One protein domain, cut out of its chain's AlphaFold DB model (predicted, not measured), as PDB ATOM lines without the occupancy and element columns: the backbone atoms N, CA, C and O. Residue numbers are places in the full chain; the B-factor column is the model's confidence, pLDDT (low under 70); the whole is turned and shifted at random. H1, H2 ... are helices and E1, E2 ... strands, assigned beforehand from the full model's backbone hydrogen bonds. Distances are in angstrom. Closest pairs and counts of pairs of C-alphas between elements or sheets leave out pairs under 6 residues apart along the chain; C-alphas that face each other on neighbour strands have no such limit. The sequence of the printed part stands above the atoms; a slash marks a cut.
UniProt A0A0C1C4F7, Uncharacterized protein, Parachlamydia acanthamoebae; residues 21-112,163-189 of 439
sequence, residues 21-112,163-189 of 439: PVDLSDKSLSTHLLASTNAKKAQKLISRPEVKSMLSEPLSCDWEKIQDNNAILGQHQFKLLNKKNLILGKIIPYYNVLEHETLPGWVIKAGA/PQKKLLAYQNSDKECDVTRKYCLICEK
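Overview. This is residues 21 to 112 and 163 to 189 of the 439 residues of an uncharacterized protein of Parachlamydia acanthamoebae (UniProt A0A0C1C4F7). One antiparallel sheet, strongly twisted and curled like part of a barrel, runs along an elongated body, with H2 over one part of one face and H4 over another part of the same face. H3 packs between them, touching H2 at the corner by their link; H1 only grazes the sheet at one end, where the link of residues 170 to 182 also lies, and the turn between E1 and E2 makes the other end. The 119 printed residues hold four named helices and then five named strands, in the order H1 H2 H3 H4 E1 E2 E3 E4 E5, and the sheet's order is E1 E2 E3 E5 E4. The class is mixed, helices and strands. The whole is compact, with a radius of gyration of the C-alphas of 14.9 A, and spans 47 by 29 by 29 A.

Along the chain. Begin with the sheet: find C-alpha 79 at (107.573, 127.146, 73.014), where E1 starts, and go on to residue 85, 18.0 A away. E2, residues 91 to 99, is the longest strand by residues, at 19.0 A, and it bends by 81 degrees at residue 96. E3 is residues 106 to 109, and E4 is residues 165 to 169. E5, residues 183 to 188, runs 16.8 A and ends at C-alpha 188, (118.314, 122.118, 63.034). Now go back to the helices: H1, residues 26 to 32, begins at C-alpha 26, (117.831, 97.757, 63.702). H2 is residues 37 to 46, 14.5 A long, and H3 is residues 49 to 56. H4, residues 63 to 75, is the longest helix by residues, at 18.5 A.

Arrangement. Look first at E1 and E2, an antiparallel hairpin, with N 84 and O 92 at 2.8 A and N 81 and O 97 at 2.9 A. E1, E2 and E3 form a meander, each strand the antiparallel neighbour of the one before; between E2 and E3, also a hairpin, look for N 98 and O 108 at 2.8 A. E3 and E5 are antiparallel, with N 107 and O 187 at 2.8 A. E4 and E5 form another hairpin, with N 168 and O 184 at 2.8 A. The edge strands are E1 and E4. H4 is on the sheet at a height of 8.8 A, over E1 and E2, and runs along the strands, at 5 degrees to E1 on the local plane; its closest C-alpha pair with E2 is Asn 70 and Tyr 95, 5.9 A. H2 is on the same face as H4, at a height of 8.0 A, over E5 and slantwise to the strands, at 47 degrees to E5 on the local plane. H2 and H3 on one face of the sheet make two layers, helices over a sheet. H2 and H3 only just touch, only at the corner by their link, with 3 pairs of C-alphas within 8 A; the closest are Ile 46 and Lys 52, 5.5 A. H3 and H4, a helical hairpin, touch at a steep tilt of 45 degrees, opposite ways, H4 with residues 69 to 73 alone; their closest C-alphas are Met 54 and Asn 69, 6.6 A. H1 only grazes the sheet with residues 29 to 32. In H1, H2, H3 and H4, every O i to N i+4 pair is within hydrogen-bond range.

Size, cuts and confidence. The two C-alphas farthest apart, Lys 27 and Leu 88, are 47.5 A from each other. Residues 113 to 162 are cut out, and C-alphas 112 and 163 are 17.4 A apart across the cut. Of the links that are printed whole, E4 to E5 is long, with 13 residues. The mean pLDDT of the printed part is 75.0; look for values under 70 at residues 21 to 35, 57 to 60, 85 to 89, 110 to 112 and 170 to 182.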
ATOM      1  N   PRO A  21     116.629 100.912  48.429       54.28
ATOM      2  CA  PRO A  21     115.690 100.750  49.527       54.28
ATOM      3  C   PRO A  21     116.356 101.257  50.806       54.28
ATOM      4  O   PRO A  21     117.518 100.940  51.066       54.28
ATOM      5  N   VAL A  22     115.642 102.091  51.562       56.06
ATOM      6  CA  VAL A  22     116.136 102.539  52.863       56.06
ATOM      7  C   VAL A  22     116.247 101.312  53.745       56.06
ATOM      8  O   VAL A  22     115.293 100.542  53.848       56.06
ATOM      9  N   ASP A  23     117.424 101.111  54.331       56.66
ATOM     10  CA  ASP A  23     117.625 100.028  55.276       56.66
ATOM     11  C   ASP A  23     116.822 100.336  56.545       56.66
ATOM     12  O   ASP A  23     117.031 101.350  57.214       56.66
ATOM     13  N   LEU A  24     115.872  99.456  56.845       59.16
ATOM     14  CA  LEU A  24     115.019  99.488  58.027       59.16
ATOM     15  C   LEU A  24     115.412  98.356  58.974       59.16
ATOM     16  O   LEU A  24     114.569  97.819  59.683       59.16
ATOM     17  N   SER A  25     116.669  97.930  58.952       60.28
ATOM     18  CA  SER A  25     117.229  97.074  59.987       60.28
ATOM     19  C   SER A  25     117.417  97.860  61.285       60.28
ATOM     20  O   SER A  25     117.475  99.098  61.300       60.28
ATOM     21  N   ASP A  26     117.530  97.147  62.401       62.84
ATOM     22  CA  ASP A  26     117.831  97.757  63.702       62.84
ATOM     23  C   ASP A  26     119.227  98.386  63.708       62.84
ATOM     24  O   ASP A  26     119.441  99.448  64.292       62.84
ATOM     25  N   LYS A  27     120.154  97.797  62.939       66.75
ATOM     26  CA  LYS A  27     121.476  98.368  62.678       66.75
ATOM     27  C   LYS A  27     121.355  99.747  62.033       66.75
ATOM     28  O   LYS A  27     121.924 100.696  62.561       66.75
ATOM     29  N   SER A  28     120.581  99.889  60.957       65.25
ATOM     30  CA  SER A  28     120.343 101.192  60.325       65.25
ATOM     31  C   SER A  28     119.677 102.173  61.290       65.25
ATOM     32  O   SER A  28     120.195 103.271  61.486       65.25
ATOM     33  N   LEU A  29     118.613 101.762  61.993       65.31
ATOM     34  CA  LEU A  29     117.956 102.600  63.005       65.31
ATOM     35  C   LEU A  29     118.927 103.150  64.043       65.31
ATOM     36  O   LEU A  29     118.889 104.347  64.325       65.31
ATOM     37  N   SER A  30     119.807 102.306  64.578       65.81
ATOM     38  CA  SER A  30     120.799 102.717  65.574       65.81
ATOM     39  C   SER A  30     121.752 103.798  65.048       65.81
ATOM     40  O   SER A  30     122.181 104.660  65.804       65.81
ATOM     41  N   THR A  31     122.014 103.851  63.733       68.00
ATOM     42  CA  THR A  31     122.814 104.936  63.131       68.00
ATOM     43  C   THR A  31     122.073 106.279  63.071       68.00
ATOM     44  O   THR A  31     122.695 107.342  62.952       68.00
ATOM     45  N   HIS A  32     120.740 106.248  63.124       69.94
ATOM     46  CA  HIS A  32     119.865 107.420  63.071       69.94
ATOM     47  C   HIS A  32     119.374 107.861  64.453       69.94
ATOM     48  O   HIS A  32     119.077 109.048  64.643       69.94
ATOM     49  N   LEU A  33     119.320 106.922  65.400       64.31
ATOM     50  CA  LEU A  33     119.035 107.132  66.811       64.31
ATOM     51  C   LEU A  33     120.313 107.582  67.538       64.31
ATOM     52  O   LEU A  33     121.221 106.812  67.804       64.31
ATOM     53  N   LEU A  34     120.350 108.877  67.850       62.19
ATOM     54  CA  LEU A  34     121.154 109.518  68.901       62.19
ATOM     55  C   LEU A  34     122.638 109.116  69.077       62.19
ATOM     56  O   LEU A  34     122.982 108.337  69.958       62.19
ATOM     57  N   ALA A  35     123.538 109.857  68.412       59.12
ATOM     58  CA  ALA A  35     124.956 109.987  68.804       59.12
ATOM     59  C   ALA A  35     125.355 111.413  69.267       59.12
ATOM     60  O   ALA A  35     126.488 111.622  69.688       59.12
ATOM     61  N   SER A  36     124.452 112.407  69.213       73.44
ATOM     62  CA  SER A  36     124.766 113.814  69.531       73.44
ATOM     63  C   SER A  36     124.128 114.310  70.833       73.44
ATOM     64  O   SER A  36     123.026 113.902  71.212       73.44
ATOM     65  N   THR A  37     124.806 115.242  71.510       82.69
ATOM     66  CA  THR A  37     124.384 115.826  72.795       82.69
ATOM     67  C   THR A  37     122.995 116.466  72.733       82.69
ATOM     68  O   THR A  37     122.175 116.237  73.619       82.69
ATOM     69  N   ASN A  38     122.690 117.215  71.668       83.44
ATOM     70  CA  ASN A  38     121.389 117.881  71.506       83.44
ATOM     71  C   ASN A  38     120.248 116.880  71.380       83.44
ATOM     72  O   ASN A  38     119.190 117.046  71.976       83.44
ATOM     73  N   ALA A  39     120.479 115.799  70.647       81.25
ATOM     74  CA  ALA A  39     119.447 114.817  70.423       81.25
ATOM     75  C   ALA A  39     119.220 113.966  71.703       81.25
ATOM     76  O   ALA A  39     118.075 113.680  72.040       81.25
ATOM     77  N   LYS A  40     120.264 113.705  72.517       84.88
ATOM     78  CA  LYS A  40     120.118 113.146  73.883       84.88
ATOM     79  C   LYS A  40     119.329 114.070  74.821       84.88
ATOM     80  O   LYS A  40     118.463 113.603  75.556       84.88
ATOM     81  N   LYS A  41     119.599 115.381  74.798       88.88
ATOM     82  CA  LYS A  41     118.825 116.377  75.566       88.88
ATOM     83  C   LYS A  41     117.354 116.375  75.142       88.88
ATOM     84  O   LYS A  41     116.476 116.319  75.994       88.88
ATOM     85  N   ALA A  42     117.089 116.362  73.838       86.81
ATOM     86  CA  ALA A  42     115.736 116.326  73.301       86.81
ATOM     87  C   ALA A  42     114.987 115.049  73.683       86.81
ATOM     88  O   ALA A  42     113.836 115.126  74.097       86.81
ATOM     89  N   GLN A  43     115.667 113.901  73.637       86.38
ATOM     90  CA  GLN A  43     115.129 112.627  74.101       86.38
ATOM     91  C   GLN A  43     114.691 112.706  75.567       86.38
ATOM     92  O   GLN A  43     113.571 112.316  75.884       86.38
ATOM     93  N   LYS A  44     115.526 113.271  76.451       88.19
ATOM     94  CA  LYS A  44     115.166 113.477  77.866       88.19
ATOM     95  C   LYS A  44     113.927 114.361  78.026       88.19
ATOM     96  O   LYS A  44     113.059 114.027  78.827       88.19
ATOM     97  N   LEU A  45     113.822 115.446  77.256       89.56
ATOM     98  CA  LEU A  45     112.675 116.356  77.314       89.56
ATOM     99  C   LEU A  45     111.364 115.675  76.901       89.56
ATOM    100  O   LEU A  45     110.378 115.770  77.624       89.56
ATOM    101  N   ILE A  46     111.355 114.955  75.773       85.00
ATOM    102  CA  ILE A  46     110.136 114.293  75.274       85.00
ATOM    103  C   ILE A  46     109.787 113.008  76.031       85.00
ATOM    104  O   ILE A  46     108.686 112.497  75.876       85.00
ATOM    105  N   SER A  47     110.718 112.474  76.826       86.31
ATOM    106  CA  SER A  47     110.499 111.267  77.635       86.31
ATOM    107  C   SER A  47     109.863 111.560  78.995       86.31
ATOM    108  O   SER A  47     109.558 110.614  79.721       86.31
ATOM    109  N   ARG A  48     109.658 112.838  79.355       88.56
ATOM    110  CA  ARG A  48     108.902 113.224  80.559       88.56
ATOM    111  C   ARG A  48     107.495 112.610  80.491       88.56
ATOM    112  O   ARG A  48     106.893 112.711  79.427       88.56
ATOM    113  N   PRO A  49     106.961 111.988  81.560       88.25
ATOM    114  CA  PRO A  49     105.751 111.163  81.476       88.25
ATOM    115  C   PRO A  49     104.551 111.836  80.795       88.25
ATOM    116  O   PRO A  49     103.990 111.264  79.863       88.25
ATOM    117  N   GLU A  50     104.210 113.065  81.188       88.56
ATOM    118  CA  GLU A  50     103.060 113.812  80.651       88.56
ATOM    119  C   GLU A  50     103.276 114.235  79.193       88.56
ATOM    120  O   GLU A  50     102.438 113.969  78.329       88.56
ATOM    121  N   VAL A  51     104.455 114.790  78.883       87.00
ATOM    122  CA  VAL A  51     104.863 115.149  77.511       87.00
ATOM    123  C   VAL A  51     104.854 113.923  76.605       87.00
ATOM    124  O   VAL A  51     104.341 113.970  75.491       87.00
ATOM    125  N   LYS A  52     105.411 112.810  77.088       81.56
ATOM    126  CA  LYS A  52     105.477 111.538  76.375       81.56
ATOM    127  C   LYS A  52     104.085 111.011  76.085       81.56
ATOM    128  O   LYS A  52     103.841 110.592  74.955       81.56
ATOM    129  N   SER A  53     103.207 110.997  77.087       80.69
ATOM    130  CA  SER A  53     101.830 110.527  76.935       80.69
ATOM    131  C   SER A  53     101.128 111.334  75.849       80.69
ATOM    132  O   SER A  53     100.676 110.768  74.856       80.69
ATOM    133  N   MET A  54     101.174 112.662  75.964       83.12
ATOM    134  CA  MET A  54     100.540 113.572  75.017       83.12
ATOM    135  C   MET A  54     101.126 113.467  73.598       83.12
ATOM    136  O   MET A  54     100.378 113.309  72.636       83.12
ATOM    137  N   LEU A  55     102.455 113.477  73.432       77.50
ATOM    138  CA  LEU A  55     103.082 113.386  72.104       77.50
ATOM    139  C   LEU A  55     102.957 111.995  71.461       77.50
ATOM    140  O   LEU A  55     103.129 111.853  70.249       77.50
ATOM    141  N   SER A  56     102.674 110.960  72.258       72.25
ATOM    142  CA  SER A  56     102.402 109.611  71.753       72.25
ATOM    143  C   SER A  56     100.988 109.476  71.186       72.25
ATOM    144  O   SER A  56     100.709 108.496  70.483       72.25
ATOM    145  N   GLU A  57     100.096 110.421  71.470       69.44
ATOM    146  CA  GLU A  57      98.727 110.432  70.974       69.44
ATOM    147  C   GLU A  57      98.584 111.078  69.586       69.44
ATOM    148  O   GLU A  57      99.437 111.847  69.139       69.44
ATOM    149  N   PRO A  58      97.481 110.774  68.876       64.31
ATOM    150  CA  PRO A  58      97.001 111.584  67.770       64.31
ATOM    151  C   PRO A  58      97.030 113.083  68.000       64.31
ATOM    152  O   PRO A  58      96.493 113.588  68.984       64.31
ATOM    153  N   LEU A  59      97.556 113.799  67.002       67.81
ATOM    154  CA  LEU A  59      97.272 115.215  66.860       67.81
ATOM    155  C   LEU A  59      95.756 115.422  66.823       67.81
ATOM    156  O   LEU A  59      95.047 114.822  66.015       67.81
ATOM    157  N   SER A  60      95.279 116.282  67.712       69.19
ATOM    158  CA  SER A  60      93.868 116.547  67.913       69.19
ATOM    159  C   SER A  60      93.382 117.661  66.989       69.19
ATOM    160  O   SER A  60      94.094 118.620  66.665       69.19
ATOM    161  N   CYS A  61      92.129 117.541  66.569       70.12
ATOM    162  CA  CYS A  61      91.363 118.635  65.978       70.12
ATOM    163  C   CYS A  61      90.351 119.231  66.962       70.12
ATOM    164  O   CYS A  61      89.745 120.247  66.636       70.12
ATOM    165  N   ASP A  62      90.196 118.615  68.132       76.44
ATOM    166  CA  ASP A  62      89.342 119.095  69.207       76.44
ATOM    167  C   ASP A  62      89.991 120.283  69.930       76.44
ATOM    168  O   ASP A  62      91.179 120.237  70.260       76.44
ATOM    169  N   TRP A  63      89.219 121.351  70.126       81.06
ATOM    170  CA  TRP A  63      89.699 122.616  70.683       81.06
ATOM    171  C   TRP A  63      90.221 122.468  72.110       81.06
ATOM    172  O   TRP A  63      91.341 122.902  72.384       81.06
ATOM    173  N   GLU A  64      89.431 121.851  72.985       85.19
ATOM    174  CA  GLU A  64      89.741 121.707  74.409       85.19
ATOM    175  C   GLU A  64      91.004 120.866  74.565       85.19
ATOM    176  O   GLU A  64      91.991 121.311  75.149       85.19
ATOM    177  N   LYS A  65      91.068 119.738  73.850       84.19
ATOM    178  CA  LYS A  65      92.257 118.883  73.830       84.19
ATOM    179  C   LYS A  65      93.505 119.589  73.288       84.19
ATOM    180  O   LYS A  65      94.618 119.287  73.716       84.19
ATOM    181  N   ILE A  66      93.369 120.509  72.327       82.94
ATOM    182  CA  ILE A  66      94.515 121.307  71.865       82.94
ATOM    183  C   ILE A  66      94.989 122.256  72.969       82.94
ATOM    184  O   ILE A  66      96.200 122.402  73.145       82.94
ATOM    185  N   GLN A  67      94.073 122.897  73.696       88.31
ATOM    186  CA  GLN A  67      94.429 123.780  74.806       88.31
ATOM    187  C   GLN A  67      95.115 123.014  75.937       88.31
ATOM    188  O   GLN A  67      96.181 123.449  76.374       88.31
ATOM    189  N   ASP A  68      94.590 121.851  76.318       90.75
ATOM    190  CA  ASP A  68      95.186 120.986  77.344       90.75
ATOM    191  C   ASP A  68      96.603 120.546  76.955       90.75
ATOM    192  O   ASP A  68      97.557 120.705  77.717       90.75
ATOM    193  N   ASN A  69      96.783 120.082  75.715       88.06
ATOM    194  CA  ASN A  69      98.094 119.663  75.215       88.06
ATOM    195  C   ASN A  69      99.092 120.827  75.143       88.06
ATOM    196  O   ASN A  69     100.273 120.665  75.466       88.06
ATOM    197  N   ASN A  70      98.628 122.012  74.737       89.88
ATOM    198  CA  ASN A  70      99.439 123.225  74.753       89.88
ATOM    199  C   ASN A  70      99.829 123.617  76.190       89.88
ATOM    200  O   ASN A  70     100.960 124.058  76.399       89.88
ATOM    201  N   ALA A  71      98.933 123.439  77.167       92.88
ATOM    202  CA  ALA A  71      99.188 123.736  78.574       92.88
ATOM    203  C   ALA A  71     100.241 122.793  79.177       92.88
ATOM    204  O   ALA A  71     101.200 123.282  79.774       92.88
ATOM    205  N   ILE A  72     100.136 121.479  78.931       92.50
ATOM    206  CA  ILE A  72     101.146 120.480  79.345       92.50
ATOM    207  C   ILE A  72     102.533 120.872  78.813       92.50
ATOM    208  O   ILE A  72     103.533 120.867  79.531       92.50
ATOM    209  N   LEU A  73     102.616 121.261  77.540       90.75
ATOM    210  CA  LEU A  73     103.878 121.691  76.940       90.75
ATOM    211  C   LEU A  73     104.401 123.004  77.522       90.75
ATOM    212  O   LEU A  73     105.606 123.123  77.749       90.75
ATOM    213  N   GLY A  74     103.511 123.959  77.792       91.56
ATOM    214  CA  GLY A  74     103.851 125.223  78.441       91.56
ATOM    215  C   GLY A  74     104.421 125.028  79.848       91.56
ATOM    216  O   GLY A  74     105.455 125.614  80.164       91.56
ATOM    217  N   GLN A  75     103.826 124.143  80.656       94.19
ATOM    218  CA  GLN A  75     104.340 123.761  81.983       94.19
ATOM    219  C   GLN A  75     105.761 123.191  81.910       94.19
ATOM    220  O   GLN A  75     106.586 123.406  82.796       94.19
ATOM    221  N   HIS A  76     106.075 122.503  80.814       92.69
ATOM    222  CA  HIS A  76     107.396 121.959  80.537       92.69
ATOM    223  C   HIS A  76     108.298 122.882  79.707       92.69
ATOM    224  O   HIS A  76     109.293 122.396  79.172       92.69
ATOM    225  N   GLN A  77     107.983 124.182  79.636       93.88
ATOM    226  CA  GLN A  77     108.787 125.233  78.996       93.88
ATOM    227  C   GLN A  77     109.001 125.048  77.485       93.88
ATOM    228  O   GLN A  77     109.922 125.614  76.893       93.88
ATOM    229  N   PHE A  78     108.138 124.279  76.820       90.81
ATOM    230  CA  PHE A  78     108.150 124.219  75.366       90.81
ATOM    231  C   PHE A  78     107.453 125.438  74.775       90.81
ATOM    232  O   PHE A  78     106.298 125.742  75.071       90.81
ATOM    233  N   LYS A  79     108.140 126.092  73.843       88.88
ATOM    234  CA  LYS A  79     107.573 127.146  73.014       88.88
ATOM    235  C   LYS A  79     106.988 126.547  71.740       88.88
ATOM    236  O   LYS A  79     107.658 125.826  70.999       88.88
ATOM    237  N   LEU A  80     105.727 126.868  71.478       84.88
ATOM    238  CA  LEU A  80     104.976 126.376  70.324       84.88
ATOM    239  C   LEU A  80     105.207 127.306  69.132       84.88
ATOM    240  O   LEU A  80     104.834 128.478  69.172       84.88
ATOM    241  N   LEU A  81     105.834 126.799  68.070       75.81
ATOM    242  CA  LEU A  81     106.198 127.620  66.908       75.81
ATOM    243  C   LEU A  81     105.148 127.618  65.800       75.81
ATOM    244  O   LEU A  81     105.123 128.526  64.971       75.81
ATOM    245  N   ASN A  82     104.294 126.598  65.755       76.25
ATOM    246  CA  ASN A  82     103.279 126.494  64.719       76.25
ATOM    247  C   ASN A  82     101.945 127.092  65.171       76.25
ATOM    248  O   ASN A  82     101.626 127.122  66.362       76.25
ATOM    249  N   LYS A  83     101.137 127.507  64.194       75.81
ATOM    250  CA  LYS A  83      99.772 127.982  64.409       75.81
ATOM    251  C   LYS A  83      98.798 127.197  63.528       75.81
ATOM    252  O   LYS A  83      99.120 126.876  62.385       75.81
ATOM    253  N   LYS A  84      97.607 126.894  64.042       70.69
ATOM    254  CA  LYS A  84      96.525 126.207  63.319       70.69
ATOM    255  C   LYS A  84      95.313 127.126  63.236       70.69
ATOM    256  O   LYS A  84      94.958 127.762  64.224       70.69
ATOM    257  N   ASN A  85      94.705 127.194  62.055       69.62
ATOM    258  CA  ASN A  85      93.438 127.887  61.857       69.62
ATOM    259  C   ASN A  85      92.290 126.891  62.049       69.62
ATOM    260  O   ASN A  85      92.327 125.796  61.484       69.62
ATOM    261  N   LEU A  86      91.307 127.250  62.864       65.19
ATOM    262  CA  LEU A  86      90.143 126.412  63.145       65.19
ATOM    263  C   LEU A  86      88.941 126.832  62.299       65.19
ATOM    264  O   LEU A  86      88.951 127.881  61.664       65.19
ATOM    265  N   ILE A  87      87.891 126.006  62.312       58.22
ATOM    266  CA  ILE A  87      86.679 126.129  61.473       58.22
ATOM    267  C   ILE A  87      85.993 127.509  61.608       58.22
ATOM    268  O   ILE A  87      85.294 127.937  60.699       58.22
ATOM    269  N   LEU A  88      86.263 128.251  62.687       61.28
ATOM    270  CA  LEU A  88      85.728 129.593  62.957       61.28
ATOM    271  C   LEU A  88      86.729 130.739  62.701       61.28
ATOM    272  O   LEU A  88      86.566 131.830  63.240       61.28
ATOM    273  N   GLY A  89      87.817 130.501  61.961       65.25
ATOM    274  CA  GLY A  89      88.830 131.523  61.657       65.25
ATOM    275  C   GLY A  89      89.752 131.893  62.829       65.25
ATOM    276  O   GLY A  89      90.637 132.736  62.680       65.25
ATOM    277  N   LYS A  90      89.575 131.265  64.001       71.44
ATOM    278  CA  LYS A  90      90.462 131.440  65.156       71.44
ATOM    279  C   LYS A  90      91.800 130.748  64.895       71.44
ATOM    280  O   LYS A  90      91.854 129.535  64.679       71.44
ATOM    281  N   ILE A  91      92.878 131.526  64.960       77.38
ATOM    282  CA  ILE A  91      94.255 131.044  64.851       77.38
ATOM    283  C   ILE A  91      94.792 130.790  66.257       77.38
ATOM    284  O   ILE A  91      94.840 131.711  67.069       77.38
ATOM    285  N   ILE A  92      95.257 129.570  66.525       78.19
ATOM    286  CA  ILE A  92      95.866 129.210  67.810       78.19
ATOM    287  C   ILE A  92      97.246 128.580  67.681       78.19
ATOM    288  O   ILE A  92      97.534 127.971  66.648       78.19
ATOM    289  N   PRO A  93      98.092 128.677  68.724       79.56
ATOM    290  CA  PRO A  93      99.298 127.864  68.839       79.56
ATOM    291  C   PRO A  93      98.980 126.369  68.730       79.56
ATOM    292  O   PRO A  93      97.935 125.911  69.197       79.56
ATOM    293  N   TYR A  94      99.877 125.605  68.107       79.00
ATOM    294  CA  TYR A  94      99.664 124.182  67.858       79.00
ATOM    295  C   TYR A  94     100.911 123.348  68.161       79.00
ATOM    296  O   TYR A  94     102.017 123.663  67.718       79.00
ATOM    297  N   TYR A  95     100.713 122.256  68.896       75.38
ATOM    298  CA  TYR A  95     101.742 121.458  69.566       75.38
ATOM    299  C   TYR A  95     102.529 120.472  68.681       75.38
ATOM    300  O   TYR A  95     102.970 119.417  69.130       75.38
ATOM    301  N   ASN A  96     102.747 120.805  67.409       74.19
ATOM    302  CA  ASN A  96     103.479 119.946  66.469       74.19
ATOM    303  C   ASN A  96     104.918 120.410  66.176       74.19
ATOM    304  O   ASN A  96     105.743 119.615  65.732       74.19
ATOM    305  N   VAL A  97     105.247 121.682  66.401       76.06
ATOM    306  CA  VAL A  97     106.614 122.199  66.243       76.06
ATOM    307  C   VAL A  97     107.012 122.906  67.524       76.06
ATOM    308  O   VAL A  97     106.451 123.949  67.863       76.06
ATOM    309  N   LEU A  98     107.972 122.310  68.222       82.38
ATOM    310  CA  LEU A  98     108.350 122.668  69.580       82.38
ATOM    311  C   LEU A  98     109.782 123.191  69.612       82.38
ATOM    312  O   LEU A  98     110.696 122.601  69.031       82.38
ATOM    313  N   GLU A  99     109.971 124.279  70.337       86.25
ATOM    314  CA  GLU A  99     111.260 124.849  70.702       86.25
ATOM    315  C   GLU A  99     111.440 124.730  72.218       86.25
ATOM    316  O   GLU A  99     110.470 124.801  72.968       86.25
ATOM    317  N   HIS A 100     112.675 124.527  72.669       92.25
ATOM    318  CA  HIS A 100     113.010 124.496  74.090       92.25
ATOM    319  C   HIS A 100     114.355 125.193  74.295       92.25
ATOM    320  O   HIS A 100     115.279 124.989  73.504       92.25
ATOM    321  N   GLU A 101     114.488 125.988  75.355       90.44
ATOM    322  CA  GLU A 101     115.688 126.796  75.635       90.44
ATOM    323  C   GLU A 101     116.973 125.956  75.737       90.44
ATOM    324  O   GLU A 101     118.029 126.338  75.242       90.44
ATOM    325  N   THR A 102     116.870 124.740  76.279       90.19
ATOM    326  CA  THR A 102     118.001 123.805  76.414       90.19
ATOM    327  C   THR A 102     118.436 123.159  75.091       90.19
ATOM    328  O   THR A 102     119.379 122.359  75.082       90.19
ATOM    329  N   LEU A 103     117.733 123.448  73.990       88.06
ATOM    330  CA  LEU A 103     118.012 123.000  72.624       88.06
ATOM    331  C   LEU A 103     118.208 124.209  71.686       88.06
ATOM    332  O   LEU A 103     117.473 124.358  70.702       88.06
ATOM    333  N   PRO A 104     119.191 125.087  71.956       84.62
ATOM    334  CA  PRO A 104     119.400 126.283  71.147       84.62
ATOM    335  C   PRO A 104     119.715 125.886  69.704       84.62
ATOM    336  O   PRO A 104     120.508 124.981  69.460       84.62
ATOM    337  N   GLY A 105     119.065 126.537  68.740       80.00
ATOM    338  CA  GLY A 105     119.250 126.217  67.321       80.00
ATOM    339  C   GLY A 105     118.537 124.947  66.831       80.00
ATOM    340  O   GLY A 105     118.687 124.609  65.666       80.00
ATOM    341  N   TRP A 106     117.729 124.256  67.647       83.88
ATOM    342  CA  TRP A 106     117.010 123.045  67.220       83.88
ATOM    343  C   TRP A 106     115.514 123.109  67.538       83.88
ATOM    344  O   TRP A 106     115.087 123.769  68.482       83.88
ATOM    345  N   VAL A 107     114.711 122.415  66.733       81.69
ATOM    346  CA  VAL A 107     113.262 122.267  66.925       81.69
ATOM    347  C   VAL A 107     112.860 120.805  66.868       81.69
ATOM    348  O   VAL A 107     113.351 120.036  66.039       81.69
ATOM    349  N   ILE A 108     111.925 120.422  67.725       80.06
ATOM    350  CA  ILE A 108     111.312 119.098  67.714       80.06
ATOM    351  C   ILE A 108     110.048 119.198  66.867       80.06
ATOM    352  O   ILE A 108     109.133 119.959  67.172       80.06
ATOM    353  N   LYS A 109     110.004 118.439  65.777       73.75
ATOM    354  CA  LYS A 109     108.815 118.293  64.939       73.75
ATOM    355  C   LYS A 109     108.105 117.012  65.352       73.75
ATOM    356  O   LYS A 109     108.465 115.922  64.903       73.75
ATOM    357  N   ALA A 110     107.119 117.160  66.232       56.34
ATOM    358  CA  ALA A 110     106.135 116.122  66.493       56.34
ATOM    359  C   ALA A 110     105.243 116.003  65.247       56.34
ATOM    360  O   ALA A 110     104.855 117.013  64.661       56.34
ATOM    361  N   GLY A 111     105.034 114.774  64.767       49.25
ATOM    362  CA  GLY A 111     104.533 114.492  63.417       49.25
ATOM    363  C   GLY A 111     103.400 115.415  62.958       49.25
ATOM    364  O   GLY A 111     102.360 115.477  63.597       49.25
ATOM    365  N   ALA A 112     103.602 116.121  61.841       33.72
ATOM    366  CA  ALA A 112     102.557 116.864  61.142       33.72
ATOM    367  C   ALA A 112     102.904 117.059  59.660       33.72
ATOM    368  O   ALA A 112     104.038 117.397  59.311       33.72
ATOM    369  N   PRO A 163     119.329 121.471  56.658       81.50
ATOM    370  CA  PRO A 163     119.140 121.322  58.093       81.50
ATOM    371  C   PRO A 163     119.415 119.876  58.499       81.50
ATOM    372  O   PRO A 163     118.855 118.934  57.912       81.50
ATOM    373  N   GLN A 164     120.233 119.693  59.531       82.31
ATOM    374  CA  GLN A 164     120.444 118.374  60.107       82.31
ATOM    375  C   GLN A 164     119.154 117.833  60.731       82.31
ATOM    376  O   GLN A 164     118.363 118.559  61.333       82.31
ATOM    377  N   LYS A 165     118.939 116.520  60.587       81.06
ATOM    378  CA  LYS A 165     117.766 115.810  61.110       81.06
ATOM    379  C   LYS A 165     118.208 114.562  61.855       81.06
ATOM    380  O   LYS A 165     119.054 113.813  61.358       81.06
ATOM    381  N   LYS A 166     117.625 114.325  63.027       79.31
ATOM    382  CA  LYS A 166     117.834 113.101  63.815       79.31
ATOM    383  C   LYS A 166     116.496 112.534  64.259       79.31
ATOM    384  O   LYS A 166     115.539 113.282  64.455       79.31
ATOM    385  N   LEU A 167     116.458 111.216  64.413       78.19
ATOM    386  CA  LEU A 167     115.287 110.505  64.899       78.19
ATOM    387  C   LEU A 167     115.296 110.508  66.433       78.19
ATOM    388  O   LEU A 167     116.331 110.237  67.043       78.19
ATOM    389  N   LEU A 168     114.152 110.817  67.037       75.62
ATOM    390  CA  LEU A 168     113.891 110.661  68.465       75.62
ATOM    391  C   LEU A 168     112.784 109.624  68.653       75.62
ATOM    392  O   LEU A 168     111.861 109.553  67.840       75.62
ATOM    393  N   ALA A 169     112.855 108.837  69.721       75.31
ATOM    394  CA  ALA A 169     111.821 107.862  70.061       75.31
ATOM    395  C   ALA A 169     110.915 108.431  71.156       75.31
ATOM    396  O   ALA A 169     111.405 109.059  72.087       75.31
ATOM    397  N   TYR A 170     109.605 108.188  71.125       69.62
ATOM    398  CA  TYR A 170     108.766 108.609  72.260       69.62
ATOM    399  C   TYR A 170     108.974 107.734  73.505       69.62
ATOM    400  O   TYR A 170     108.669 108.145  74.619       69.62
ATOM    401  N   GLN A 171     109.516 106.524  73.352       65.44
ATOM    402  CA  GLN A 171     109.877 105.661  74.474       65.44
ATOM    403  C   GLN A 171     111.383 105.710  74.727       65.44
ATOM    404  O   GLN A 171     112.171 105.409  73.833       65.44
ATOM    405  N   ASN A 172     111.760 106.047  75.962       55.91
ATOM    406  CA  ASN A 172     113.115 105.852  76.447       55.91
ATOM    407  C   ASN A 172     113.301 104.368  76.773       55.91
ATOM    408  O   ASN A 172     112.806 103.899  77.796       55.91
ATOM    409  N   SER A 173     113.967 103.623  75.899       52.72
ATOM    410  CA  SER A 173     114.603 102.382  76.316       52.72
ATOM    411  C   SER A 173     116.048 102.438  75.849       52.72
ATOM    412  O   SER A 173     116.345 102.500  74.658       52.72
ATOM    413  N   ASP A 174     116.961 102.414  76.813       50.03
ATOM    414  CA  ASP A 174     118.389 102.279  76.534       50.03
ATOM    415  C   ASP A 174     118.727 100.865  76.010       50.03
ATOM    416  O   ASP A 174     119.867 100.580  75.651       50.03
ATOM    417  N   LYS A 175     117.731  99.967  75.952       47.19
ATOM    418  CA  LYS A 175     117.838  98.589  75.467       47.19
ATOM    419  C   LYS A 175     116.679  98.278  74.514       47.19
ATOM    420  O   LYS A 175     115.524  98.466  74.880       47.19
ATOM    421  N   GLU A 176     117.025  97.819  73.311       48.03
ATOM    422  CA  GLU A 176     116.171  97.367  72.193       48.03
ATOM    423  C   GLU A 176     115.532  98.437  71.289       48.03
ATOM    424  O   GLU A 176     114.877  99.374  71.740       48.03
ATOM    425  N   CYS A 177     115.719  98.250  69.974       51.69
ATOM    426  CA  CYS A 177     115.070  98.985  68.887       51.69
ATOM    427  C   CYS A 177     113.762  98.278  68.500       51.69
ATOM    428  O   CYS A 177     113.745  97.457  67.591       51.69
ATOM    429  N   ASP A 178     112.658  98.583  69.180       52.06
ATOM    430  CA  ASP A 178     111.351  98.028  68.810       52.06
ATOM    431  C   ASP A 178     110.767  98.764  67.585       52.06
ATOM    432  O   ASP A 178     110.617  99.993  67.551       52.06
ATOM    433  N   VAL A 179     110.445  97.982  66.555       48.97
ATOM    434  CA  VAL A 179     109.903  98.429  65.268       48.97
ATOM    435  C   VAL A 179     108.478  98.982  65.367       48.97
ATOM    436  O   VAL A 179     108.038  99.694  64.466       48.97
ATOM    437  N   THR A 180     107.766  98.699  66.462       51.62
ATOM    438  CA  THR A 180     106.409  99.200  66.734       51.62
ATOM    439  C   THR A 180     106.395 100.590  67.381       51.62
ATOM    440  O   THR A 180     105.332 101.199  67.540       51.62
ATOM    441  N   ARG A 181     107.571 101.141  67.720       62.12
ATOM    442  CA  ARG A 181     107.686 102.455  68.363       62.12
ATOM    443  C   ARG A 181     107.301 103.598  67.437       62.12
ATOM    444  O   ARG A 181     107.566 103.606  66.237       62.12
ATOM    445  N   LYS A 182     106.735 104.631  68.054       68.44
ATOM    446  CA  LYS A 182     106.492 105.927  67.426       68.44
ATOM    447  C   LYS A 182     107.746 106.803  67.566       68.44
ATOM    448  O   LYS A 182     108.372 106.838  68.630       68.44
ATOM    449  N   TYR A 183     108.075 107.526  66.500       71.88
ATOM    450  CA  TYR A 183     109.258 108.381  66.416       71.88
ATOM    451  C   TYR A 183     108.883 109.809  66.000       71.88
ATOM    452  O   TYR A 183     107.912 110.013  65.270       71.88
ATOM    453  N   CYS A 184     109.692 110.785  66.405       74.19
ATOM    454  CA  CYS A 184     109.650 112.155  65.897       74.19
ATOM    455  C   CYS A 184     111.027 112.596  65.384       74.19
ATOM    456  O   CYS A 184     112.012 111.859  65.483       74.19
ATOM    457  N   LEU A 185     111.097 113.787  64.787       77.00
ATOM    458  CA  LEU A 185     112.347 114.346  64.281       77.00
ATOM    459  C   LEU A 185     112.758 115.562  65.101       77.00
ATOM    460  O   LEU A 185     111.955 116.467  65.322       77.00
ATOM    461  N   ILE A 186     114.037 115.634  65.449       79.38
ATOM    462  CA  ILE A 186     114.675 116.895  65.819       79.38
ATOM    463  C   ILE A 186     115.408 117.452  64.600       79.38
ATOM    464  O   ILE A 186     116.170 116.739  63.940       79.38
ATOM    465  N   CYS A 187     115.118 118.709  64.271       81.62
ATOM    466  CA  CYS A 187     115.637 119.414  63.105       81.62
ATOM    467  C   CYS A 187     116.433 120.640  63.545       81.62
ATOM    468  O   CYS A 187     115.996 121.380  64.425       81.62
ATOM    469  N   GLU A 188     117.567 120.873  62.903       81.81
ATOM    470  CA  GLU A 188     118.314 122.118  63.034       81.81
ATOM    471  C   GLU A 188     117.490 123.289  62.478       81.81
ATOM    472  O   GLU A 188     116.811 123.163  61.449       81.81
ATOM    473  N   LYS A 189     117.527 124.423  63.179       81.19
ATOM    474  CA  LYS A 189     116.981 125.690  62.703       81.19
ATOM    475  C   LYS A 189     117.960 126.284  61.706       81.19
ATOM    476  O   LYS A 189     119.132 126.460  62.008       81.19
TER     477      LYS A 189